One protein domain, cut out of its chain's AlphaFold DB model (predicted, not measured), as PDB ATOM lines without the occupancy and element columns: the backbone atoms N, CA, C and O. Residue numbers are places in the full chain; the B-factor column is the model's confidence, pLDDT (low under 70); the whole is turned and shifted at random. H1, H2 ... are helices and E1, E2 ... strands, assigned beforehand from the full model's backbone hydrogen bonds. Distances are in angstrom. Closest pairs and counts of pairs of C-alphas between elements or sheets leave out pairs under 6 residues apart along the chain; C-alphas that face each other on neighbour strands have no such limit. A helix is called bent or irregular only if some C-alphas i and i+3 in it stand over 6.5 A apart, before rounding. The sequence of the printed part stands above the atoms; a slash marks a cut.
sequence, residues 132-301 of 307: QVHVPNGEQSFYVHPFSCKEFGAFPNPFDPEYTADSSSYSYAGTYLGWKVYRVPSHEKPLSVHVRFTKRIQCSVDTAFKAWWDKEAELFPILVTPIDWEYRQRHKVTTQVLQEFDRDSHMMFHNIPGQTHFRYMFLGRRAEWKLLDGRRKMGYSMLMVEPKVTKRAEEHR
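Overview. This is residues 132 to 301 of the 307 residues of an uncharacterized protein of Phytophthora kernoviae (UniProt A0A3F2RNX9). A long, strongly twisted sheet of four antiparallel strands, E5 to E8, runs through the middle of the domain, and its E7 and E8 reach out as a long hairpin at one end; a small sheet, E2 to E4, stands near its E8 edge. Short helices H3, H4 and H5 form a loose chain along another side, from the hairpin's end to the E5 and E6 region, while the stretch with E1, H1 and H2 runs past the sheet, residues 160 to 166 stick out, and H6 lies far out at the other end. The printed part has 170 residues with six named helices and eight named strands, in the order E1 H1 H2 E2 E3 E4 H3 H4 H5 E5 E6 E7 E8 H6, and its class is mixed, helices and strands. It is compact by its radius of gyration of the C-alphas, 17.7 A, but elongated in outline, with spans of 55 by 36 by 34 A.

Arrangement. The largest sheet has the order E5, residues 238 to 244, E6, residues 249 to 256, E7, residues 262 to 274, and E8, residues 280 to 289; it is a meander, each strand the antiparallel neighbour of the one before. E5 and E6 form a hairpin, with N 240 and O 253 within hydrogen-bond range at 2.9 A. The hairpin of E6 and E7 has N 252 and O 266 at 2.9 A, and that of E7 and E8 has N 271 and O 283 at 3.0 A. E7 bends by 52 degrees at residue 265, and from edge to edge the strands' lines turn by 81 degrees. The second sheet is also a meander: E2, residues 171 to 176, E3, residues 179 to 183, and E4, residues 195 to 198. N 173 and O 181 of E2 and E3 are 2.8 A apart, and N 182 and O 196 of E3 and E4 are 2.9 A apart. E4 and E8 are near each other, with 7 pairs of C-alphas within 10 A. H3, residues 205 to 213, only grazes the larger sheet with residues 205 to 209; its closest C-alphas to E8 are those of Val 205 and Arg 280, 6.9 A apart. H4, residues 216 to 219, is close to H3 but not clearly touching, with the C-alphas of Trp 212 and Leu 219 closest at 6.9 A. H5, residues 231 to 236, is only just on the larger sheet, with 5 pairs of C-alphas within 10 A, and only grazes it. H4 and H5 are close but not clearly touching, with the C-alphas of Glu 218 and His 235 closest at 6.9 A. H1, residues 149 to 154, is not on the larger sheet, but only just, with 4 pairs of C-alphas within 10 A. H2, residues 161 to 165, is on neither sheet. E1, residues 142 to 144, pairs with no named strand, but residues 132 to 133 pair antiparallel with its residues 142 to 143. The closest C-alphas of E1 and H6, residues 295 to 301, are those of Phe 142 and Ala 297, 7.3 A apart. Every O i to N i+4 pair is within hydrogen-bond range in H1, H2 and H3; H5 has 0 of 2 and H6 0 of 3, beside 2 of 3 and 3 of 4 O i to N i+3 pairs, and H4 is too short for an O i to N i+4 pair.

Along the chain. E7 is the longest strand, 37.7 A from C-alpha 262 at (63.328, 136.367, 275.216) to C-alpha 274 at (82.985, 153.196, 302.592). E8 spans 29.1 A, E6 22.0 A, E5 17.6 A, E2 14.8 A and E3 12.8 A. H3, the longest helix by residues, spans 12.0 A. H5 is irregular, with C-alphas 232 and 235 at 7.3 A; H6 is neither bent nor irregular, but only just, with C-alphas 296 and 299 at 6.3 A. E1 begins at C-alpha 142, (55.958, 147.631, 271.986), and H6 ends at C-alpha 301, (50.331, 139.253, 273.084).

Size, cuts and confidence. The two C-alphas farthest apart are those of Asp 277 and Glu 299, 56.6 A. The printed part has no cut. The links E3 to E4 and H4 to H5 are long, with 11 residues each. The mean pLDDT of the printed part is 77.9; it is under 70 at residues 136 to 140, 161 to 169, 185 to 192, 217 to 219 and 291 to 301, and the mean of H6 is 40.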
ATOM      1  N   GLN A 132      57.456 154.221 272.882       71.12
ATOM      2  CA  GLN A 132      57.597 153.054 272.023       71.12
ATOM      3  C   GLN A 132      59.035 152.537 272.110       71.12
ATOM      4  O   GLN A 132      59.984 153.243 271.785       71.12
ATOM      5  N   VAL A 133      59.191 151.287 272.536       73.25
ATOM      6  CA  VAL A 133      60.477 150.595 272.573       73.25
ATOM      7  C   VAL A 133      60.723 149.983 271.204       73.25
ATOM      8  O   VAL A 133      60.036 149.039 270.798       73.25
ATOM      9  N   HIS A 134      61.700 150.536 270.490       76.12
ATOM     10  CA  HIS A 134      62.110 150.032 269.188       76.12
ATOM     11  C   HIS A 134      63.088 148.882 269.354       76.12
ATOM     12  O   HIS A 134      64.158 149.022 269.942       76.12
ATOM     13  N   VAL A 135      62.730 147.728 268.808       74.12
ATOM     14  CA  VAL A 135      63.596 146.556 268.817       74.12
ATOM     15  C   VAL A 135      64.334 146.493 267.473       74.12
ATOM     16  O   VAL A 135      63.698 146.682 266.432       74.12
ATOM     17  N   PRO A 136      65.664 146.284 267.452       68.56
ATOM     18  CA  PRO A 136      66.414 146.213 266.201       68.56
ATOM     19  C   PRO A 136      65.949 145.045 265.315       68.56
ATOM     20  O   PRO A 136      65.288 144.118 265.773       68.56
ATOM     21  N   ASN A 137      66.334 145.083 264.034       63.84
ATOM     22  CA  ASN A 137      66.078 144.034 263.031       63.84
ATOM     23  C   ASN A 137      64.611 143.851 262.597       63.84
ATOM     24  O   ASN A 137      64.228 142.766 262.167       63.84
ATOM     25  N   GLY A 138      63.792 144.908 262.668       60.09
ATOM     26  CA  GLY A 138      62.399 144.874 262.193       60.09
ATOM     27  C   GLY A 138      61.458 144.067 263.091       60.09
ATOM     28  O   GLY A 138      60.330 143.767 262.704       60.09
ATOM     29  N   GLU A 139      61.923 143.713 264.288       69.31
ATOM     30  CA  GLU A 139      61.125 143.050 265.304       69.31
ATOM     31  C   GLU A 139      60.000 143.960 265.818       69.31
ATOM     32  O   GLU A 139      60.078 145.192 265.790       69.31
ATOM     33  N   GLN A 140      58.941 143.338 266.339       69.44
ATOM     34  CA  GLN A 140      57.786 144.084 266.806       69.44
ATOM     35  C   GLN A 140      58.138 144.985 268.000       69.44
ATOM     36  O   GLN A 140      58.493 144.503 269.083       69.44
ATOM     37  N   SER A 141      57.985 146.292 267.776       73.12
ATOM     38  CA  SER A 141      58.074 147.333 268.801       73.12
ATOM     39  C   SER A 141      56.857 147.274 269.726       73.12
ATOM     40  O   SER A 141      55.757 146.927 269.294       73.12
ATOM     41  N   PHE A 142      57.033 147.639 270.991       72.06
ATOM     42  CA  PHE A 142      55.958 147.631 271.986       72.06
ATOM     43  C   PHE A 142      55.971 148.915 272.811       72.06
ATOM     44  O   PHE A 142      56.943 149.663 272.793       72.06
ATOM     45  N   TYR A 143      54.869 149.196 273.501       74.31
ATOM     46  CA  TYR A 143      54.691 150.435 274.249       74.31
ATOM     47  C   TYR A 143      54.852 150.188 275.745       74.31
ATOM     48  O   TYR A 143      54.236 149.267 276.290       74.31
ATOM     49  N   VAL A 144      55.664 151.013 276.405       73.12
ATOM     50  CA  VAL A 144      55.900 150.944 277.851       73.12
ATOM     51  C   VAL A 144      55.472 152.253 278.487       73.12
ATOM     52  O   VAL A 144      55.813 153.330 278.003       73.12
ATOM     53  N   HIS A 145      54.738 152.161 279.592       77.44
ATOM     54  CA  HIS A 145      54.428 153.320 280.418       77.44
ATOM     55  C   HIS A 145      55.562 153.541 281.425       77.44
ATOM     56  O   HIS A 145      55.983 152.568 282.060       77.44
ATOM     57  N   PRO A 146      56.063 154.780 281.578       78.31
ATOM     58  CA  PRO A 146      57.067 155.082 282.586       78.31
ATOM     59  C   PRO A 146      56.519 154.792 283.981       78.31
ATOM     60  O   PRO A 146      55.337 155.008 284.258       78.31
ATOM     61  N   PHE A 147      57.393 154.343 284.874       80.06
ATOM     62  CA  PHE A 147      57.060 154.229 286.286       80.06
ATOM     63  C   PHE A 147      57.150 155.610 286.936       80.06
ATOM     64  O   PHE A 147      58.075 156.386 286.691       80.06
ATOM     65  N   SER A 148      56.205 155.921 287.810       80.31
ATOM     66  CA  SER A 148      56.285 157.086 288.686       80.31
ATOM     67  C   SER A 148      57.387 156.915 289.739       80.31
ATOM     68  O   SER A 148      57.744 155.797 290.116       80.31
ATOM     69  N   CYS A 149      57.876 158.026 290.301       75.94
ATOM     70  CA  CYS A 149      58.838 157.992 291.413       75.94
ATOM     71  C   CYS A 149      58.308 157.197 292.621       75.94
ATOM     72  O   CYS A 149      59.065 156.503 293.295       75.94
ATOM     73  N   LYS A 150      56.991 157.247 292.869       79.44
ATOM     74  CA  LYS A 150      56.340 156.485 293.943       79.44
ATOM     75  C   LYS A 150      56.407 154.977 293.701       79.44
ATOM     76  O   LYS A 150      56.641 154.219 294.634       79.44
ATOM     77  N   GLU A 151      56.196 154.540 292.463       81.69
ATOM     78  CA  GLU A 151      56.310 153.124 292.095       81.69
ATOM     79  C   GLU A 151      57.762 152.661 292.128       81.69
ATOM     80  O   GLU A 151      58.044 151.577 292.628       81.69
ATOM     81  N   PHE A 152      58.684 153.509 291.672       82.06
ATOM     82  CA  PHE A 152      60.112 153.247 291.784       82.06
ATOM     83  C   PHE A 152      60.552 153.035 293.238       82.06
ATOM     84  O   PHE A 152      61.221 152.046 293.544       82.06
ATOM     85  N   GLY A 153      60.127 153.924 294.141       80.69
ATOM     86  CA  GLY A 153      60.414 153.826 295.574       80.69
ATOM     87  C   GLY A 153      59.748 152.632 296.265       80.69
ATOM     88  O   GLY A 153      60.189 152.230 297.335       80.69
ATOM     89  N   ALA A 154      58.719 152.033 295.659       85.50
ATOM     90  CA  ALA A 154      58.079 150.831 296.187       85.50
ATOM     91  C   ALA A 154      58.857 149.542 295.863       85.50
ATOM     92  O   ALA A 154      58.641 148.523 296.521       85.50
ATOM     93  N   PHE A 155      59.754 149.552 294.863       83.88
ATOM     94  CA  PHE A 155      60.581 148.381 294.572       83.88
ATOM     95  C   PHE A 155      61.643 148.189 295.652       83.88
ATOM     96  O   PHE A 155      62.406 149.125 295.912       83.88
ATOM     97  N   PRO A 156      61.798 146.965 296.190       81.50
ATOM     98  CA  PRO A 156      62.767 146.698 297.240       81.50
ATOM     99  C   PRO A 156      64.174 147.079 296.778       81.50
ATOM    100  O   PRO A 156      64.601 146.713 295.677       81.50
ATOM    101  N   ASN A 157      64.897 147.824 297.611       84.56
ATOM    102  CA  ASN A 157      66.273 148.195 297.337       84.56
ATOM    103  C   ASN A 157      67.221 147.280 298.121       84.56
ATOM    104  O   ASN A 157      67.266 147.340 299.350       84.56
ATOM    105  N   PRO A 158      68.021 146.443 297.435       79.31
ATOM    106  CA  PRO A 158      68.885 145.481 298.106       79.31
ATOM    107  C   PRO A 158      70.047 146.099 298.889       79.31
ATOM    108  O   PRO A 158      70.811 145.387 299.548       79.31
ATOM    109  N   PHE A 159      70.203 147.412 298.768       82.31
ATOM    110  CA  PHE A 159      71.211 148.213 299.432       82.31
ATOM    111  C   PHE A 159      70.729 148.876 300.714       82.31
ATOM    112  O   PHE A 159      71.571 149.341 301.485       82.31
ATOM    113  N   ASP A 160      69.420 148.892 300.957       80.31
ATOM    114  CA  ASP A 160      68.886 149.465 302.179       80.31
ATOM    115  C   ASP A 160      69.341 148.624 303.380       80.31
ATOM    116  O   ASP A 160      69.379 147.384 303.308       80.31
ATOM    117  N   PRO A 161      69.689 149.265 304.508       68.19
ATOM    118  CA  PRO A 161      70.128 148.553 305.704       68.19
ATOM    119  C   PRO A 161      69.078 147.532 306.162       68.19
ATOM    120  O   PRO A 161      69.432 146.405 306.516       68.19
ATOM    121  N   GLU A 162      67.796 147.882 306.041       65.38
ATOM    122  CA  GLU A 162      66.643 147.033 306.361       65.38
ATOM    123  C   GLU A 162      66.553 145.790 305.464       65.38
ATOM    124  O   GLU A 162      66.256 144.702 305.949       65.38
ATOM    125  N   TYR A 163      66.919 145.899 304.183       65.69
ATOM    126  CA  TYR A 163      66.944 144.755 303.266       65.69
ATOM    127  C   TYR A 163      68.044 143.749 303.630       65.69
ATOM    128  O   TYR A 163      67.916 142.540 303.424       65.69
ATOM    129  N   THR A 164      69.166 144.236 304.169       56.06
ATOM    130  CA  THR A 164      70.284 143.377 304.592       56.06
ATOM    131  C   THR A 164      70.118 142.774 305.983       56.06
ATOM    132  O   THR A 164      70.793 141.783 306.273       56.06
ATOM    133  N   ALA A 165      69.229 143.327 306.815       50.34
ATOM    134  CA  ALA A 165      68.939 142.815 308.154       50.34
ATOM    135  C   ALA A 165      68.417 141.368 308.110       50.34
ATOM    136  O   ALA A 165      68.746 140.566 308.980       50.34
ATOM    137  N   ASP A 166      67.755 140.990 307.016       53.72
ATOM    138  CA  ASP A 166      67.225 139.647 306.768       53.72
ATOM    139  C   ASP A 166      68.286 138.658 306.220       53.72
ATOM    140  O   ASP A 166      68.029 137.754 305.421       53.72
ATOM    141  N   SER A 167      69.550 138.844 306.619       52.72
ATOM    142  CA  SER A 167      70.702 138.045 306.168       52.72
ATOM    143  C   SER A 167      70.610 136.544 306.488       52.72
ATOM    144  O   SER A 167      71.322 135.754 305.863       52.72
ATOM    145  N   SER A 168      69.707 136.143 307.390       54.59
ATOM    146  CA  SER A 168      69.332 134.750 307.678       54.59
ATOM    147  C   SER A 168      68.701 134.020 306.489       54.59
ATOM    148  O   SER A 168      68.701 132.791 306.466       54.59
ATOM    149  N   SER A 169      68.224 134.750 305.479       69.56
ATOM    150  CA  SER A 169      67.527 134.184 304.318       69.56
ATOM    151  C   SER A 169      68.478 133.685 303.217       69.56
ATOM    152  O   SER A 169      68.068 132.933 302.336       69.56
ATOM    153  N   TYR A 170      69.765 134.059 303.240       77.81
ATOM    154  CA  TYR A 170      70.729 133.695 302.193       77.81
ATOM    155  C   TYR A 170      71.565 132.460 302.556       77.81
ATOM    156  O   TYR A 170      72.478 132.514 303.379       77.81
ATOM    157  N   SER A 171      71.341 131.360 301.840       85.12
ATOM    158  CA  SER A 171      72.179 130.159 301.899       85.12
ATOM    159  C   SER A 171      73.430 130.307 301.024       85.12
ATOM    160  O   SER A 171      73.356 130.747 299.872       85.12
ATOM    161  N   TYR A 172      74.601 129.942 301.548       89.00
ATOM    162  CA  TYR A 172      75.830 129.903 300.753       89.00
ATOM    163  C   TYR A 172      75.767 128.744 299.749       89.00
ATOM    164  O   TYR A 172      75.656 127.585 300.139       89.00
ATOM    165  N   ALA A 173      75.843 129.066 298.457       88.38
ATOM    166  CA  ALA A 173      75.744 128.094 297.370       88.38
ATOM    167  C   ALA A 173      77.115 127.587 296.897       88.38
ATOM    168  O   ALA A 173      77.198 126.511 296.315       88.38
ATOM    169  N   GLY A 174      78.191 128.345 297.134       91.38
ATOM    170  CA  GLY A 174      79.543 127.951 296.740       91.38
ATOM    171  C   GLY A 174      80.415 129.112 296.272       91.38
ATOM    172  O   GLY A 174      80.040 130.285 296.349       91.38
ATOM    173  N   THR A 175      81.609 128.769 295.782       94.75
ATOM    174  CA  THR A 175      82.528 129.717 295.144       94.75
ATOM    175  C   THR A 175      82.748 129.323 293.688       94.75
ATOM    176  O   THR A 175      83.218 128.224 293.413       94.75
ATOM    177  N   TYR A 176      82.466 130.243 292.766       90.81
ATOM    178  CA  TYR A 176      82.559 130.033 291.321       90.81
ATOM    179  C   TYR A 176      83.405 131.144 290.701       90.81
ATOM    180  O   TYR A 176      83.091 132.321 290.855       90.81
ATOM    181  N   LEU A 177      84.511 130.803 290.032       87.69
ATOM    182  CA  LEU A 177      85.418 131.787 289.405       87.69
ATOM    183  C   LEU A 177      85.869 132.916 290.369       87.69
ATOM    184  O   LEU A 177      86.030 134.085 289.992       87.69
ATOM    185  N   GLY A 178      86.039 132.573 291.651       88.25
ATOM    186  CA  GLY A 178      86.396 133.503 292.729       88.25
ATOM    187  C   GLY A 178      85.251 134.382 293.252       88.25
ATOM    188  O   GLY A 178      85.492 135.220 294.120       88.25
ATOM    189  N   TRP A 179      84.026 134.209 292.751       92.62
ATOM    190  CA  TRP A 179      82.813 134.799 293.312       92.62
ATOM    191  C   TRP A 179      82.224 133.880 294.373       92.62
ATOM    192  O   TRP A 179      81.987 132.708 294.102       92.62
ATOM    193  N   LYS A 180      81.938 134.413 295.559       93.06
ATOM    194  CA  LYS A 180      81.077 133.744 296.536       93.06
ATOM    195  C   LYS A 180      79.629 133.986 296.149       93.06
ATOM    196  O   LYS A 180      79.227 135.142 295.982       93.06
ATOM    197  N   VAL A 181      78.877 132.905 296.027       91.44
ATOM    198  CA  VAL A 181      77.483 132.916 295.595       91.44
ATOM    199  C   VAL A 181      76.602 132.541 296.770       91.44
ATOM    200  O   VAL A 181      76.834 131.540 297.448       91.44
ATOM    201  N   TYR A 182      75.587 133.359 296.996       88.88
ATOM    202  CA  TYR A 182      74.564 133.152 298.004       88.88
ATOM    203  C   TYR A 182      73.204 133.165 297.322       88.88
ATOM    204  O   TYR A 182      72.989 133.970 296.419       88.88
ATOM    205  N   ARG A 183      72.286 132.308 297.752       85.88
ATOM    206  CA  ARG A 183      70.927 132.233 297.205       85.88
ATOM    207  C   ARG A 183      69.905 132.149 298.322       85.88
ATOM    208  O   ARG A 183      70.161 131.482 299.326       85.88
ATOM    209  N   VAL A 184      68.752 132.770 298.129       79.81
ATOM    210  CA  VAL A 184      67.609 132.551 299.019       79.81
ATOM    211  C   VAL A 184      66.924 131.247 298.606       79.81
ATOM    212  O   VAL A 184      66.563 131.114 297.434       79.81
ATOM    213  N   PRO A 185      66.790 130.251 299.502       66.75
ATOM    214  CA  PRO A 185      65.999 129.060 299.223       66.75
ATOM    215  C   PRO A 185      64.535 129.470 299.032       66.75
ATOM    216  O   PRO A 185      63.918 129.993 299.956       66.75
ATOM    217  N   SER A 186      63.976 129.271 297.838       63.06
ATOM    218  CA  SER A 186      62.547 129.510 297.629       63.06
ATOM    219  C   SER A 186      61.764 128.252 297.984       63.06
ATOM    220  O   SER A 186      61.869 127.241 297.289       63.06
ATOM    221  N   HIS A 187      61.005 128.307 299.078       57.59
ATOM    222  CA  HIS A 187      60.126 127.217 299.512       57.59
ATOM    223  C   HIS A 187      58.655 127.440 299.125       57.59
ATOM    224  O   HIS A 187      57.884 126.487 299.137       57.59
ATOM    225  N   GLU A 188      58.273 128.662 298.732       54.50
ATOM    226  CA  GLU A 188      56.860 129.041 298.557       54.50
ATOM    227  C   GLU A 188      56.509 129.573 297.155       54.50
ATOM    228  O   GLU A 188      55.345 129.529 296.764       54.50
ATOM    229  N   LYS A 189      57.487 130.046 296.361       54.53
ATOM    230  CA  LYS A 189      57.254 130.556 294.995       54.53
ATOM    231  C   LYS A 189      58.368 130.126 294.031       54.53
ATOM    232  O   LYS A 189      59.452 130.710 294.067       54.53
ATOM    233  N   PRO A 190      58.133 129.165 293.121       51.47
ATOM    234  CA  PRO A 190      59.179 128.623 292.245       51.47
ATOM    235  C   PRO A 190      59.781 129.638 291.251       51.47
ATOM    236  O   PRO A 190      60.781 129.331 290.612       51.47
ATOM    237  N   LEU A 191      59.203 130.841 291.132       56.88
ATOM    238  CA  LEU A 191      59.566 131.853 290.134       56.88
ATOM    239  C   LEU A 191      60.440 133.001 290.672       56.88
ATOM    240  O   LEU A 191      60.996 133.760 289.886       56.88
ATOM    241  N   SER A 192      60.604 133.144 291.990       60.12
ATOM    242  CA  SER A 192      61.402 134.233 292.572       60.12
ATOM    243  C   SER A 192      62.763 133.722 293.035       60.12
ATOM    244  O   SER A 192      62.895 133.161 294.123       60.12
ATOM    245  N   VAL A 193      63.795 133.929 292.216       74.12
ATOM    246  CA  VAL A 193      65.176 133.555 292.549       74.12
ATOM    247  C   VAL A 193      65.958 134.799 292.961       74.12
ATOM    248  O   VAL A 193      66.216 135.681 292.150       74.12
ATOM    249  N   HIS A 194      66.383 134.845 294.224       80.38
ATOM    250  CA  HIS A 194      67.286 135.880 294.724       80.38
ATOM    251  C   HIS A 194      68.695 135.311 294.845       80.38
ATOM    252  O   HIS A 194      68.925 134.346 295.584       80.38
ATOM    253  N   VAL A 195      69.648 135.923 294.141       85.56
ATOM    254  CA  VAL A 195      71.059 135.527 294.172       85.56
ATOM    255  C   VAL A 195      71.926 136.738 294.474       85.56
ATOM    256  O   VAL A 195      71.725 137.823 293.939       85.56
ATOM    257  N   ARG A 196      72.925 136.541 295.329       88.06
ATOM    258  CA  ARG A 196      73.934 137.538 295.672       88.06
ATOM    259  C   ARG A 196      75.313 137.004 295.323       88.06
ATOM    260  O   ARG A 196      75.716 135.933 295.774       88.06
ATOM    261  N   PHE A 197      76.061 137.811 294.582       89.38
ATOM    262  CA  PHE A 197      77.431 137.525 294.181       89.38
ATOM    263  C   PHE A 197      78.372 138.492 294.890       89.38
ATOM    264  O   PHE A 197      78.147 139.699 294.894       89.38
ATOM    265  N   THR A 198      79.440 137.979 295.498       89.75
ATOM    266  CA  THR A 198      80.465 138.830 296.119       89.75
ATOM    267  C   THR A 198      81.857 138.376 295.715       89.75
ATOM    268  O   THR A 198      82.165 137.185 295.717       89.75
ATOM    269  N   LYS A 199      82.726 139.324 295.371       89.31
ATOM    270  CA  LYS A 199      84.118 139.050 295.014       89.31
ATOM    271  C   LYS A 199      85.014 140.146 295.547       89.31
ATOM    272  O   LYS A 199      84.668 141.323 295.522       89.31
ATOM    273  N   ARG A 200      86.186 139.743 296.032       88.00
ATOM    274  CA  ARG A 200      87.255 140.674 296.389       88.00
ATOM    275  C   ARG A 200      88.166 140.833 295.184       88.00
ATOM    276  O   ARG A 200      88.754 139.856 294.724       88.00
ATOM    277  N   ILE A 201      88.272 142.054 294.690       85.12
ATOM    278  CA  ILE A 201      89.167 142.425 293.594       85.12
ATOM    279  C   ILE A 201      90.504 142.929 294.157       85.12
ATOM    280  O   ILE A 201      90.554 143.451 295.270       85.12
ATOM    281  N   GLN A 202      91.595 142.727 293.412       86.56
ATOM    282  CA  GLN A 202      92.956 143.151 293.791       86.56
ATOM    283  C   GLN A 202      93.377 144.461 293.098       86.56
ATOM    284  O   GLN A 202      94.552 144.685 292.826       86.56
ATOM    285  N   CYS A 203      92.414 145.324 292.792       85.69
ATOM    286  CA  CYS A 203      92.623 146.653 292.227       85.69
ATOM    287  C   CYS A 203      91.688 147.658 292.914       85.69
ATOM    288  O   CYS A 203      90.850 147.273 293.734       85.69
ATOM    289  N   SER A 204      91.859 148.949 292.615       85.81
ATOM    290  CA  SER A 204      90.931 149.970 293.104       85.81
ATOM    291  C   SER A 204      89.539 149.775 292.490       85.81
ATOM    292  O   SER A 204      89.416 149.259 291.375       85.81
ATOM    293  N   VAL A 205      88.499 150.201 293.213       84.56
ATOM    294  CA  VAL A 205      87.120 150.190 292.700       84.56
ATOM    295  C   VAL A 205      87.026 151.013 291.416       84.56
ATOM    296  O   VAL A 205      86.441 150.528 290.459       84.56
ATOM    297  N   ASP A 206      87.696 152.167 291.342       84.62
ATOM    298  CA  ASP A 206      87.696 153.019 290.144       84.62
ATOM    299  C   ASP A 206      88.320 152.315 288.936       84.62
ATOM    300  O   ASP A 206      87.807 152.397 287.826       84.62
ATOM    301  N   THR A 207      89.412 151.573 289.141       87.69
ATOM    302  CA  THR A 207      90.048 150.796 288.068       87.69
ATOM    303  C   THR A 207      89.129 149.685 287.570       87.69
ATOM    304  O   THR A 207      89.013 149.484 286.364       87.69
ATOM    305  N   ALA A 208      88.479 148.957 288.482       84.50
ATOM    306  CA  ALA A 208      87.529 147.914 288.107       84.50
ATOM    307  C   ALA A 208      86.287 148.493 287.422       84.50
ATOM    308  O   ALA A 208      85.813 147.916 286.449       84.50
ATOM    309  N   PHE A 209      85.791 149.631 287.906       80.06
ATOM    310  CA  PHE A 209      84.636 150.314 287.343       80.06
ATOM    311  C   PHE A 209      84.937 150.853 285.947       80.06
ATOM    312  O   PHE A 209      84.177 150.589 285.027       80.06
ATOM    313  N   LYS A 210      86.087 151.504 285.751       83.56
ATOM    314  CA  LYS A 210      86.524 151.951 284.427       83.56
ATOM    315  C   LYS A 210      86.614 150.782 283.443       83.56
ATOM    316  O   LYS A 210      86.068 150.864 282.356       83.56
ATOM    317  N   ALA A 211      87.224 149.668 283.852       83.62
ATOM    318  CA  ALA A 211      87.311 148.477 283.007       83.62
ATOM    319  C   ALA A 211      85.938 147.856 282.695       83.62
ATOM    320  O   ALA A 211      85.758 147.274 281.626       83.62
ATOM    321  N   TRP A 212      84.984 147.947 283.628       80.06
ATOM    322  CA  TRP A 212      83.605 147.527 283.396       80.06
ATOM    323  C   TRP A 212      82.900 148.458 282.407       80.06
ATOM    324  O   TRP A 212      82.306 147.951 281.463       80.06
ATOM    325  N   TRP A 213      83.036 149.776 282.572       76.12
ATOM    326  CA  TRP A 213      82.453 150.797 281.698       76.12
ATOM    327  C   TRP A 213      82.990 150.715 280.265       76.12
ATOM    328  O   TRP A 213      82.224 150.645 279.308       76.12
ATOM    329  N   ASP A 214      84.312 150.590 280.113       78.12
ATOM    330  CA  ASP A 214      84.984 150.433 278.813       78.12
ATOM    331  C   ASP A 214      84.482 149.196 278.038       78.12
ATOM    332  O   ASP A 214      84.654 149.096 276.823       78.12
ATOM    333  N   LYS A 215      83.867 148.238 278.742       77.31
ATOM    334  CA  LYS A 215      83.309 147.002 278.193       77.31
ATOM    335  C   LYS A 215      81.833 146.823 278.535       77.31
ATOM    336  O   LYS A 215      81.353 145.691 278.525       77.31
ATOM    337  N   GLU A 216      81.103 147.892 278.843       70.19
ATOM    338  CA  GLU A 216      79.746 147.787 279.386       70.19
ATOM    339  C   GLU A 216      78.819 147.027 278.433       70.19
ATOM    340  O   GLU A 216      78.202 146.040 278.835       70.19
ATOM    341  N   ALA A 217      78.847 147.377 277.143       63.69
ATOM    342  CA  ALA A 217      78.096 146.688 276.093       63.69
ATOM    343  C   ALA A 217      78.421 145.181 275.994       63.69
ATOM    344  O   ALA A 217      77.568 144.376 275.629       63.69
ATOM    345  N   GLU A 218      79.641 144.768 276.348       67.62
ATOM    346  CA  GLU A 218      80.060 143.361 276.339       67.62
ATOM    347  C   GLU A 218      79.782 142.653 277.671       67.62
ATOM    348  O   GLU A 218      79.580 141.439 277.699       67.62
ATOM    349  N   LEU A 219      79.797 143.367 278.798       69.62
ATOM    350  CA  LEU A 219      79.861 142.793 280.147       69.62
ATOM    351  C   LEU A 219      78.617 143.051 280.995       69.62
ATOM    352  O   LEU A 219      78.557 142.567 282.125       69.62
ATOM    353  N   PHE A 220      77.608 143.736 280.455       78.19
ATOM    354  CA  PHE A 220      76.366 143.980 281.177       78.19
ATOM    355  C   PHE A 220      75.707 142.663 281.625       78.19
ATOM    356  O   PHE A 220      75.490 141.778 280.788       78.19
ATOM    357  N   PRO A 221      75.419 142.450 282.918       83.62
ATOM    358  CA  PRO A 221      74.926 141.154 283.363       83.62
ATOM    359  C   PRO A 221      73.594 140.786 282.690       83.62
ATOM    360  O   PRO A 221      72.734 141.631 282.453       83.62
ATOM    361  N   ILE A 222      73.440 139.500 282.373       86.12
ATOM    362  CA  ILE A 222      72.208 138.921 281.829       86.12
ATOM    363  C   ILE A 222      71.656 138.001 282.912       86.12
ATOM    364  O   ILE A 222      72.372 137.113 283.375       86.12
ATOM    365  N   LEU A 223      70.415 138.235 283.339       84.00
ATOM    366  CA  LEU A 223      69.800 137.501 284.450       84.00
ATOM    367  C   LEU A 223      69.298 136.120 284.042       84.00
ATOM    368  O   LEU A 223      69.396 135.169 284.813       84.00
ATOM    369  N   VAL A 224      68.765 136.021 282.830       81.56
ATOM    370  CA  VAL A 224      68.149 134.810 282.304       81.56
ATOM    371  C   VAL A 224      68.400 134.727 280.806       81.56
ATOM    372  O   VAL A 224      68.464 135.746 280.114       81.56
ATOM    373  N   THR A 225      68.577 133.505 280.318       84.00
ATOM    374  CA  THR A 225      68.762 133.193 278.904       84.00
ATOM    375  C   THR A 225      67.875 132.008 278.520       84.00
ATOM    376  O   THR A 225      67.575 131.177 279.381       84.00
ATOM    377  N   PRO A 226      67.483 131.883 277.241       82.12
ATOM    378  CA  PRO A 226      66.897 130.650 276.717       82.12
ATOM    379  C   PRO A 226      67.793 129.425 276.965       82.12
ATOM    380  O   PRO A 226      69.010 129.566 277.094       82.12
ATOM    381  N   ILE A 227      67.196 128.227 276.997       80.06
ATOM    382  CA  ILE A 227      67.898 126.956 277.277       80.06
ATOM    383  C   ILE A 227      69.050 126.709 276.287       80.06
ATOM    384  O   ILE A 227      70.126 126.293 276.704       80.06
ATOM    385  N   ASP A 228      68.856 127.047 275.011       81.12
ATOM    386  CA  ASP A 228      69.839 126.817 273.940       81.12
ATOM    387  C   ASP A 228      70.725 128.042 273.647       81.12
ATOM    388  O   ASP A 228      71.326 128.158 272.578       81.12
ATOM    389  N   TRP A 229      70.776 129.007 274.570       83.88
ATOM    390  CA  TRP A 229      71.554 130.226 274.382       83.88
ATOM    391  C   TRP A 229      73.029 130.022 274.727       83.88
ATOM    392  O   TRP A 229      73.388 129.653 275.848       83.88
ATOM    393  N   GLU A 230      73.911 130.353 273.786       84.06
ATOM    394  CA  GLU A 230      75.354 130.235 273.975       84.06
ATOM    395  C   GLU A 230      76.028 131.579 274.261       84.06
ATOM    396  O   GLU A 230      75.671 132.624 273.716       84.06
ATOM    397  N   TYR A 231      77.131 131.547 275.017       82.19
ATOM    398  CA  TYR A 231      77.955 132.736 275.273       82.19
ATOM    399  C   TYR A 231      78.402 133.450 273.984       82.19
ATOM    400  O   TYR A 231      78.457 134.678 273.941       82.19
ATOM    401  N   ARG A 232      78.665 132.704 272.900       84.50
ATOM    402  CA  ARG A 232      79.064 133.274 271.599       84.50
ATOM    403  C   ARG A 232      77.990 134.175 270.991       84.50
ATOM    404  O   ARG A 232      78.321 135.052 270.201       84.50
ATOM    405  N   GLN A 233      76.726 133.989 271.365       85.75
ATOM    406  CA  GLN A 233      75.586 134.758 270.866       85.75
ATOM    407  C   GLN A 233      75.339 136.038 271.676       85.75
ATOM    408  O   GLN A 233      74.505 136.847 271.290       85.75
ATOM    409  N   ARG A 234      76.096 136.273 272.756       84.62
ATOM    410  CA  ARG A 234      75.936 137.421 273.660       84.62
ATOM    411  C   ARG A 234      75.940 138.781 272.965       84.62
ATOM    412  O   ARG A 234      75.164 139.642 273.350       84.62
ATOM    413  N   HIS A 235      76.753 138.948 271.923       84.25
ATOM    414  CA  HIS A 235      76.807 140.177 271.120       84.25
ATOM    415  C   HIS A 235      75.483 140.512 270.412       84.25
ATOM    416  O   HIS A 235      75.332 141.612 269.895       84.25
ATOM    417  N   LYS A 236      74.540 139.565 270.352       85.06
ATOM    418  CA  LYS A 236      73.212 139.768 269.774       85.06
ATOM    419  C   LYS A 236      72.189 140.273 270.798       85.06
ATOM    420  O   LYS A 236      71.077 140.607 270.401       85.06
ATOM    421  N   VAL A 237      72.521 140.298 272.093       86.06
ATOM    422  CA  VAL A 237      71.635 140.881 273.109       86.06
ATOM    423  C   VAL A 237      71.604 142.388 272.930       86.06
ATOM    424  O   VAL A 237      72.645 143.033 272.861       86.06
ATOM    425  N   THR A 238      70.399 142.942 272.864       84.94
ATOM    426  CA  THR A 238      70.198 144.390 272.848       84.94
ATOM    427  C   THR A 238      69.789 144.848 274.235       84.94
ATOM    428  O   THR A 238      68.814 144.331 274.781       84.94
ATOM    429  N   THR A 239      70.503 145.832 274.775       85.88
ATOM    430  CA  THR A 239      70.182 146.488 276.046       85.88
ATOM    431  C   THR A 239      69.774 147.925 275.774       85.88
ATOM    432  O   THR A 239      70.478 148.630 275.054       85.88
ATOM    433  N   GLN A 240      68.644 148.358 276.323       84.88
ATOM    434  CA  GLN A 240      68.149 149.728 276.173       84.88
ATOM    435  C   GLN A 240      67.777 150.301 277.536       84.88
ATOM    436  O   GLN A 240      67.159 149.612 278.346       84.88
ATOM    437  N   VAL A 241      68.133 151.560 277.777       85.31
ATOM    438  CA  VAL A 241      67.612 152.332 278.909       85.31
ATOM    439  C   VAL A 241      66.220 152.821 278.527       85.31
ATOM    440  O   VAL A 241      66.055 153.467 277.496       85.31
ATOM    441  N   LEU A 242      65.219 152.473 279.330       83.75
ATOM    442  CA  LEU A 242      63.829 152.883 279.125       83.75
ATOM    443  C   LEU A 242      63.469 154.130 279.930       83.75
ATOM    444  O   LEU A 242      62.631 154.915 279.501       83.75
ATOM    445  N   GLN A 243      64.056 154.282 281.117       84.44
ATOM    446  CA  GLN A 243      63.793 155.405 282.010       84.44
ATOM    447  C   GLN A 243      64.952 155.582 282.990       84.44
ATOM    448  O   GLN A 243      65.431 154.603 283.563       84.44
ATOM    449  N   GLU A 244      65.354 156.825 283.225       86.69
ATOM    450  CA  GLU A 244      66.336 157.200 284.246       86.69
ATOM    451  C   GLU A 244      65.587 157.797 285.444       86.69
ATOM    452  O   GLU A 244      64.711 158.646 285.263       86.69
ATOM    453  N   PHE A 245      65.877 157.325 286.658       81.19
ATOM    454  CA  PHE A 245      65.315 157.903 287.891       81.19
ATOM    455  C   PHE A 245      66.318 158.826 288.569       81.19
ATOM    456  O   PHE A 245      65.962 159.897 289.051       81.19
ATOM    457  N   ASP A 246      67.572 158.394 288.586       82.00
ATOM    458  CA  ASP A 246      68.721 159.135 289.069       82.00
ATOM    459  C   ASP A 246      69.971 158.622 288.335       82.00
ATOM    460  O   ASP A 246      69.892 157.772 287.446       82.00
ATOM    461  N   ARG A 247      71.142 159.128 288.722       79.12
ATOM    462  CA  ARG A 247      72.430 158.771 288.119       79.12
ATOM    463  C   ARG A 247      72.802 157.285 288.248       79.12
ATOM    464  O   ARG A 247      73.605 156.773 287.469       79.12
ATOM    465  N   ASP A 248      72.268 156.604 289.249       84.69
ATOM    466  CA  ASP A 248      72.611 155.243 289.647       84.69
ATOM    467  C   ASP A 248      71.471 154.242 289.436       84.69
ATOM    468  O   ASP A 248      71.696 153.033 289.553       84.69
ATOM    469  N   SER A 249      70.277 154.712 289.076       87.44
ATOM    470  CA  SER A 249      69.044 153.933 289.027       87.44
ATOM    471  C   SER A 249      68.314 154.100 287.698       87.44
ATOM    472  O   SER A 249      67.818 155.175 287.362       87.44
ATOM    473  N   HIS A 250      68.186 152.993 286.965       87.56
ATOM    474  CA  HIS A 250      67.638 152.984 285.609       87.56
ATOM    475  C   HIS A 250      66.668 151.820 285.422       87.56
ATOM    476  O   HIS A 250      66.946 150.690 285.834       87.56
ATOM    477  N   MET A 251      65.548 152.072 284.745       87.81
ATOM    478  CA  MET A 251      64.751 151.017 284.129       87.81
ATOM    479  C   MET A 251      65.377 150.665 282.787       87.81
ATOM    480  O   MET A 251      65.585 151.533 281.939       87.81
ATOM    481  N   MET A 252      65.652 149.387 282.582       87.94
ATOM    482  CA  MET A 252      66.316 148.882 281.394       87.94
ATOM    483  C   MET A 252      65.557 147.704 280.796       87.94
ATOM    484  O   MET A 252      64.741 147.052 281.448       87.94
ATOM    485  N   PHE A 253      65.856 147.425 279.538       87.25
ATOM    486  CA  PHE A 253      65.259 146.369 278.744       87.25
ATOM    487  C   PHE A 253      66.340 145.521 278.092       87.25
ATOM    488  O   PHE A 253      67.275 146.063 277.503       87.25
ATOM    489  N   HIS A 254      66.183 144.199 278.160       88.06
ATOM    490  CA  HIS A 254      66.980 143.241 277.399       88.06
ATOM    491  C   HIS A 254      66.115 142.547 276.346       88.06
ATOM    492  O   HIS A 254      65.070 141.983 276.670       88.06
ATOM    493  N   ASN A 255      66.600 142.518 275.103       86.44
ATOM    494  CA  ASN A 255      66.108 141.638 274.043       86.44
ATOM    495  C   ASN A 255      67.177 140.597 273.715       86.44
ATOM    496  O   ASN A 255      68.258 140.944 273.236       86.44
ATOM    497  N   ILE A 256      66.870 139.326 273.959       87.12
ATOM    498  CA  ILE A 256      67.734 138.190 273.644       87.12
ATOM    499  C   ILE A 256      67.111 137.450 272.455       87.12
ATOM    500  O   ILE A 256      66.044 136.848 272.608       87.12
ATOM    501  N   PRO A 257      67.729 137.495 271.264       80.88
ATOM    502  CA  PRO A 257      67.175 136.827 270.094       80.88
ATOM    503  C   PRO A 257      67.213 135.301 270.239       80.88
ATOM    504  O   PRO A 257      68.050 134.750 270.939       80.88
ATOM    505  N   GLY A 258      66.318 134.590 269.568       75.44
ATOM    506  CA  GLY A 258      66.234 133.128 269.635       75.44
ATOM    507  C   GLY A 258      65.122 132.605 268.733       75.44
ATOM    508  O   GLY A 258      64.513 133.388 268.011       75.44
ATOM    509  N   GLN A 259      64.826 131.300 268.781       72.19
ATOM    510  CA  GLN A 259      63.621 130.765 268.119       72.19
ATOM    511  C   GLN A 259      62.350 131.433 268.666       72.19
ATOM    512  O   GLN A 259      61.448 131.787 267.915       72.19
ATOM    513  N   THR A 260      62.325 131.665 269.979       71.25
ATOM    514  CA  THR A 260      61.442 132.633 270.630       71.25
ATOM    515  C   THR A 260      62.324 133.729 271.214       71.25
ATOM    516  O   THR A 260      63.242 133.431 271.982       71.25
ATOM    517  N   HIS A 261      62.069 134.985 270.847       75.50
ATOM    518  CA  HIS A 261      62.760 136.122 271.449       75.50
ATOM    519  C   HIS A 261      62.444 136.177 272.943       75.50
ATOM    520  O   HIS A 261      61.277 136.144 273.337       75.50
ATOM    521  N   PHE A 262      63.479 136.263 273.772       83.62
ATOM    522  CA  PHE A 262      63.328 136.367 275.216       83.62
ATOM    523  C   PHE A 262      63.556 137.811 275.646       83.62
ATOM    524  O   PHE A 262      64.632 138.374 275.436       83.62
ATOM    525  N   ARG A 263      62.522 138.420 276.224       84.50
ATOM    526  CA  ARG A 263      62.451 139.854 276.499       84.50
ATOM    527  C   ARG A 263      62.068 140.080 277.948       84.50
ATOM    528  O   ARG A 263      61.097 139.496 278.417       84.50
ATOM    529  N   TYR A 264      62.804 140.939 278.638       86.38
ATOM    530  CA  TYR A 264      62.457 141.331 280.000       86.38
ATOM    531  C   TYR A 264      62.933 142.741 280.305       86.38
ATOM    532  O   TYR A 264      63.918 143.232 279.747       86.38
ATOM    533  N   MET A 265      62.213 143.380 281.220       87.75
ATOM    534  CA  MET A 265      62.611 144.646 281.806       87.75
ATOM    535  C   MET A 265      63.180 144.397 283.189       87.75
ATOM    536  O   MET A 265      62.800 143.453 283.887       87.75
ATOM    537  N   PHE A 266      64.114 145.241 283.588       89.06
ATOM    538  CA  PHE A 266      64.701 145.158 284.904       89.06
ATOM    539  C   PHE A 266      65.101 146.535 285.401       89.06
ATOM    540  O   PHE A 266      65.493 147.417 284.639       89.06
ATOM    541  N   LEU A 267      65.044 146.681 286.714       90.44
ATOM    542  CA  LEU A 267      65.562 147.829 287.413       90.44
ATOM    543  C   LEU A 267      67.022 147.580 287.786       90.44
ATOM    544  O   LEU A 267      67.317 146.682 288.578       90.44
ATOM    545  N   GLY A 268      67.920 148.370 287.206       90.38
ATOM    546  CA  GLY A 268      69.329 148.428 287.570       90.38
ATOM    547  C   GLY A 268      69.549 149.493 288.637       90.38
ATOM    548  O   GLY A 268      69.101 150.623 288.466       90.38
ATOM    549  N   ARG A 269      70.243 149.144 289.726       90.44
ATOM    550  CA  ARG A 269      70.731 150.116 290.715       90.44
ATOM    551  C   ARG A 269      72.210 149.918 290.985       90.44
ATOM    552  O   ARG A 269      72.676 148.780 291.129       90.44
ATOM    553  N   ARG A 270      72.926 151.023 291.128       88.25
ATOM    554  CA  ARG A 270      74.303 151.084 291.606       88.25
ATOM    555  C   ARG A 270      74.325 151.773 292.963       88.25
ATOM    556  O   ARG A 270      73.505 152.630 293.249       88.25
ATOM    557  N   ALA A 271      75.257 151.372 293.813       87.88
ATOM    558  CA  ALA A 271      75.536 152.111 295.031       87.88
ATOM    559  C   ALA A 271      76.971 151.873 295.490       87.88
ATOM    560  O   ALA A 271      77.591 150.845 295.184       87.88
ATOM    561  N   GLU A 272      77.497 152.829 296.243       87.56
ATOM    562  CA  GLU A 272      78.856 152.794 296.752       87.56
ATOM    563  C   GLU A 272      78.900 153.162 298.236       87.56
ATOM    564  O   GLU A 272      78.229 154.083 298.690       87.56
ATOM    565  N   TRP A 273      79.727 152.448 299.000       86.50
ATOM    566  CA  TRP A 273      79.921 152.695 300.425       86.50
ATOM    567  C   TRP A 273      81.396 152.673 300.791       86.50
ATOM    568  O   TRP A 273      82.196 151.926 300.217       86.50
ATOM    569  N   LYS A 274      81.742 153.405 301.848       85.56
ATOM    570  CA  LYS A 274      82.985 153.196 302.592       85.56
ATOM    571  C   LYS A 274      82.709 152.255 303.760       85.56
ATOM    572  O   LYS A 274      81.800 152.469 304.553       85.56
ATOM    573  N   LEU A 275      83.496 151.194 303.846       81.62
ATOM    574  CA  LEU A 275      83.512 150.282 304.979       81.62
ATOM    575  C   LEU A 275      84.194 150.954 306.176       81.62
ATOM    576  O   LEU A 275      84.988 151.881 306.013       81.62
ATOM    577  N   LEU A 276      83.937 150.428 307.376       83.94
ATOM    578  CA  LEU A 276      84.516 150.924 308.633       83.94
ATOM    579  C   LEU A 276      86.052 150.953 308.630       83.94
ATOM    580  O   LEU A 276      86.663 151.753 309.327       83.94
ATOM    581  N   ASP A 277      86.685 150.097 307.833       84.88
ATOM    582  CA  ASP A 277      88.139 150.042 307.676       84.88
ATOM    583  C   ASP A 277      88.679 150.956 306.559       84.88
ATOM    584  O   ASP A 277      89.824 150.813 306.128       84.88
ATOM    585  N   GLY A 278      87.848 151.873 306.058       82.38
ATOM    586  CA  GLY A 278      88.187 152.842 305.018       82.38
ATOM    587  C   GLY A 278      88.188 152.279 303.596       82.38
ATOM    588  O   GLY A 278      88.380 153.037 302.643       82.38
ATOM    589  N   ARG A 279      87.961 150.972 303.402       83.00
ATOM    590  CA  ARG A 279      87.886 150.380 302.057       83.00
ATOM    591  C   ARG A 279      86.558 150.717 301.385       83.00
ATOM    592  O   ARG A 279      85.515 150.705 302.023       83.00
ATOM    593  N   ARG A 280      86.578 150.943 300.073       85.69
ATOM    594  CA  ARG A 280      85.361 151.150 299.274       85.69
ATOM    595  C   ARG A 280      84.716 149.815 298.899       85.69
ATOM    596  O   ARG A 280      85.411 148.833 298.626       85.69
ATOM    597  N   LYS A 281      83.388 149.788 298.879       85.94
ATOM    598  CA  LYS A 281      82.546 148.687 298.409       85.94
ATOM    599  C   LYS A 281      81.590 149.257 297.370       85.94
ATOM    600  O   LYS A 281      80.940 150.254 297.638       85.94
ATOM    601  N   MET A 282      81.484 148.587 296.234       87.56
ATOM    602  CA  MET A 282      80.514 148.914 295.194       87.56
ATOM    603  C   MET A 282      79.506 147.776 295.082       87.56
ATOM    604  O   MET A 282      79.870 146.601 295.197       87.56
ATOM    605  N   GLY A 283      78.245 148.136 294.905       88.56
ATOM    606  CA  GLY A 283      77.129 147.232 294.713       88.56
ATOM    607  C   GLY A 283      76.458 147.523 293.387       88.56
ATOM    608  O   GLY A 283      76.330 148.672 292.977       88.56
ATOM    609  N   TYR A 284      76.035 146.454 292.730       89.25
ATOM    610  CA  TYR A 284      75.176 146.523 291.567       89.25
ATOM    611  C   TYR A 284      74.050 145.513 291.758       89.25
ATOM    612  O   TYR A 284      74.302 144.378 292.177       89.25
ATOM    613  N   SER A 285      72.819 145.937 291.504       89.31
ATOM    614  CA  SER A 285      71.639 145.093 291.617       89.31
ATOM    615  C   SER A 285      70.793 145.191 290.368       89.31
ATOM    616  O   SER A 285      70.639 146.276 289.816       89.31
ATOM    617  N   MET A 286      70.204 144.064 289.982       91.12
ATOM    618  CA  MET A 286      69.197 144.004 288.936       91.12
ATOM    619  C   MET A 286      67.978 143.270 289.476       91.12
ATOM    620  O   MET A 286      68.111 142.168 290.011       91.12
ATOM    621  N   LEU A 287      66.809 143.874 289.314       88.62
ATOM    622  CA  LEU A 287      65.525 143.296 289.691       88.62
ATOM    623  C   LEU A 287      64.659 143.199 288.441       88.62
ATOM    624  O   LEU A 287      64.403 144.226 287.828       88.62
ATOM    625  N   MET A 288      64.215 142.002 288.052       87.94
ATOM    626  CA  MET A 288      63.244 141.873 286.957       87.94
ATOM    627  C   MET A 288      61.911 142.488 287.377       87.94
ATOM    628  O   MET A 288      61.469 142.299 288.511       87.94
ATOM    629  N   VAL A 289      61.310 143.252 286.469       85.00
ATOM    630  CA  VAL A 289      60.062 143.972 286.713       85.00
ATOM    631  C   VAL A 289      59.079 143.639 285.605       85.00
ATOM    632  O   VAL A 289      59.402 143.728 284.419       85.00
ATOM    633  N   GLU A 290      57.858 143.294 285.998       75.06
ATOM    634  CA  GLU A 290      56.781 143.063 285.047       75.06
ATOM    635  C   GLU A 290      56.303 144.391 284.433       75.06
ATOM    636  O   GLU A 290      56.040 145.361 285.156       75.06
ATOM    637  N   PRO A 291      56.163 144.474 283.097       63.84
ATOM    638  CA  PRO A 291      55.581 145.643 282.458       63.84
ATOM    639  C   PRO A 291      54.110 145.817 282.823       63.84
ATOM    640  O   PRO A 291      53.318 144.875 282.769       63.84
ATOM    641  N   LYS A 292      53.699 147.070 283.045       60.41
ATOM    642  CA  LYS A 292      52.286 147.457 282.972       60.41
ATOM    643  C   LYS A 292      51.855 147.522 281.508       60.41
ATOM    644  O   LYS A 292      51.896 148.572 280.869       60.41
ATOM    645  N   VAL A 293      51.473 146.374 280.960       49.66
ATOM    646  CA  VAL A 293      50.944 146.269 279.597       49.66
ATOM    647  C   VAL A 293      49.452 146.618 279.619       49.66
ATOM    648  O   VAL A 293      48.637 145.852 280.126       49.66
ATOM    649  N   THR A 294      49.070 147.784 279.094       40.88
ATOM    650  CA  THR A 294      47.657 148.155 278.877       40.88
ATOM    651  C   THR A 294      47.006 147.322 277.772       40.88
ATOM    652  O   THR A 294      47.678 146.908 276.828       40.88
ATOM    653  N   LYS A 295      45.673 147.181 277.825       38.25
ATOM    654  CA  LYS A 295      44.827 146.398 276.898       38.25
ATOM    655  C   LYS A 295      45.086 146.613 275.394       38.25
ATOM    656  O   LYS A 295      44.913 145.685 274.619       38.25
ATOM    657  N   ARG A 296      45.578 147.781 274.956       39.59
ATOM    658  CA  ARG A 296      45.973 148.017 273.544       39.59
ATOM    659  C   ARG A 296      47.147 147.156 273.059       39.59
ATOM    660  O   ARG A 296      47.286 146.945 271.864       39.59
ATOM    661  N   ALA A 297      47.982 146.654 273.964       40.47
ATOM    662  CA  ALA A 297      49.063 145.722 273.643       40.47
ATOM    663  C   ALA A 297      48.640 144.244 273.796       40.47
ATOM    664  O   ALA A 297      49.412 143.353 273.447       40.47
ATOM    665  N   GLU A 298      47.414 143.965 274.265       39.41
ATOM    666  CA  GLU A 298      46.869 142.600 274.327       39.41
ATOM    667  C   GLU A 298      46.515 142.046 272.942       39.41
ATOM    668  O   GLU A 298      46.586 140.838 272.755       39.41
ATOM    669  N   GLU A 299      46.261 142.898 271.944       39.06
ATOM    670  CA  GLU A 299      46.053 142.464 270.548       39.06
ATOM    671  C   GLU A 299      47.325 141.894 269.892       39.06
ATOM    672  O   GLU A 299      47.250 141.286 268.833       39.06
ATOM    673  N   HIS A 300      48.494 142.057 270.522       41.31
ATOM    674  CA  HIS A 300      49.773 141.550 270.014       41.31
ATOM    675  C   HIS A 300      50.502 140.640 271.022       41.31
ATOM    676  O   HIS A 300      51.710 140.407 270.914       41.31
ATOM    677  N   ARG A 301      49.778 140.117 272.024       39.41
ATOM    678  CA  ARG A 301      50.331 139.253 273.084       39.41
ATOM    679  C   ARG A 301      50.832 137.894 272.600       39.41
ATOM    680  O   ARG A 301      51.546 137.237 273.353       39.41
TER     681      ARG A 301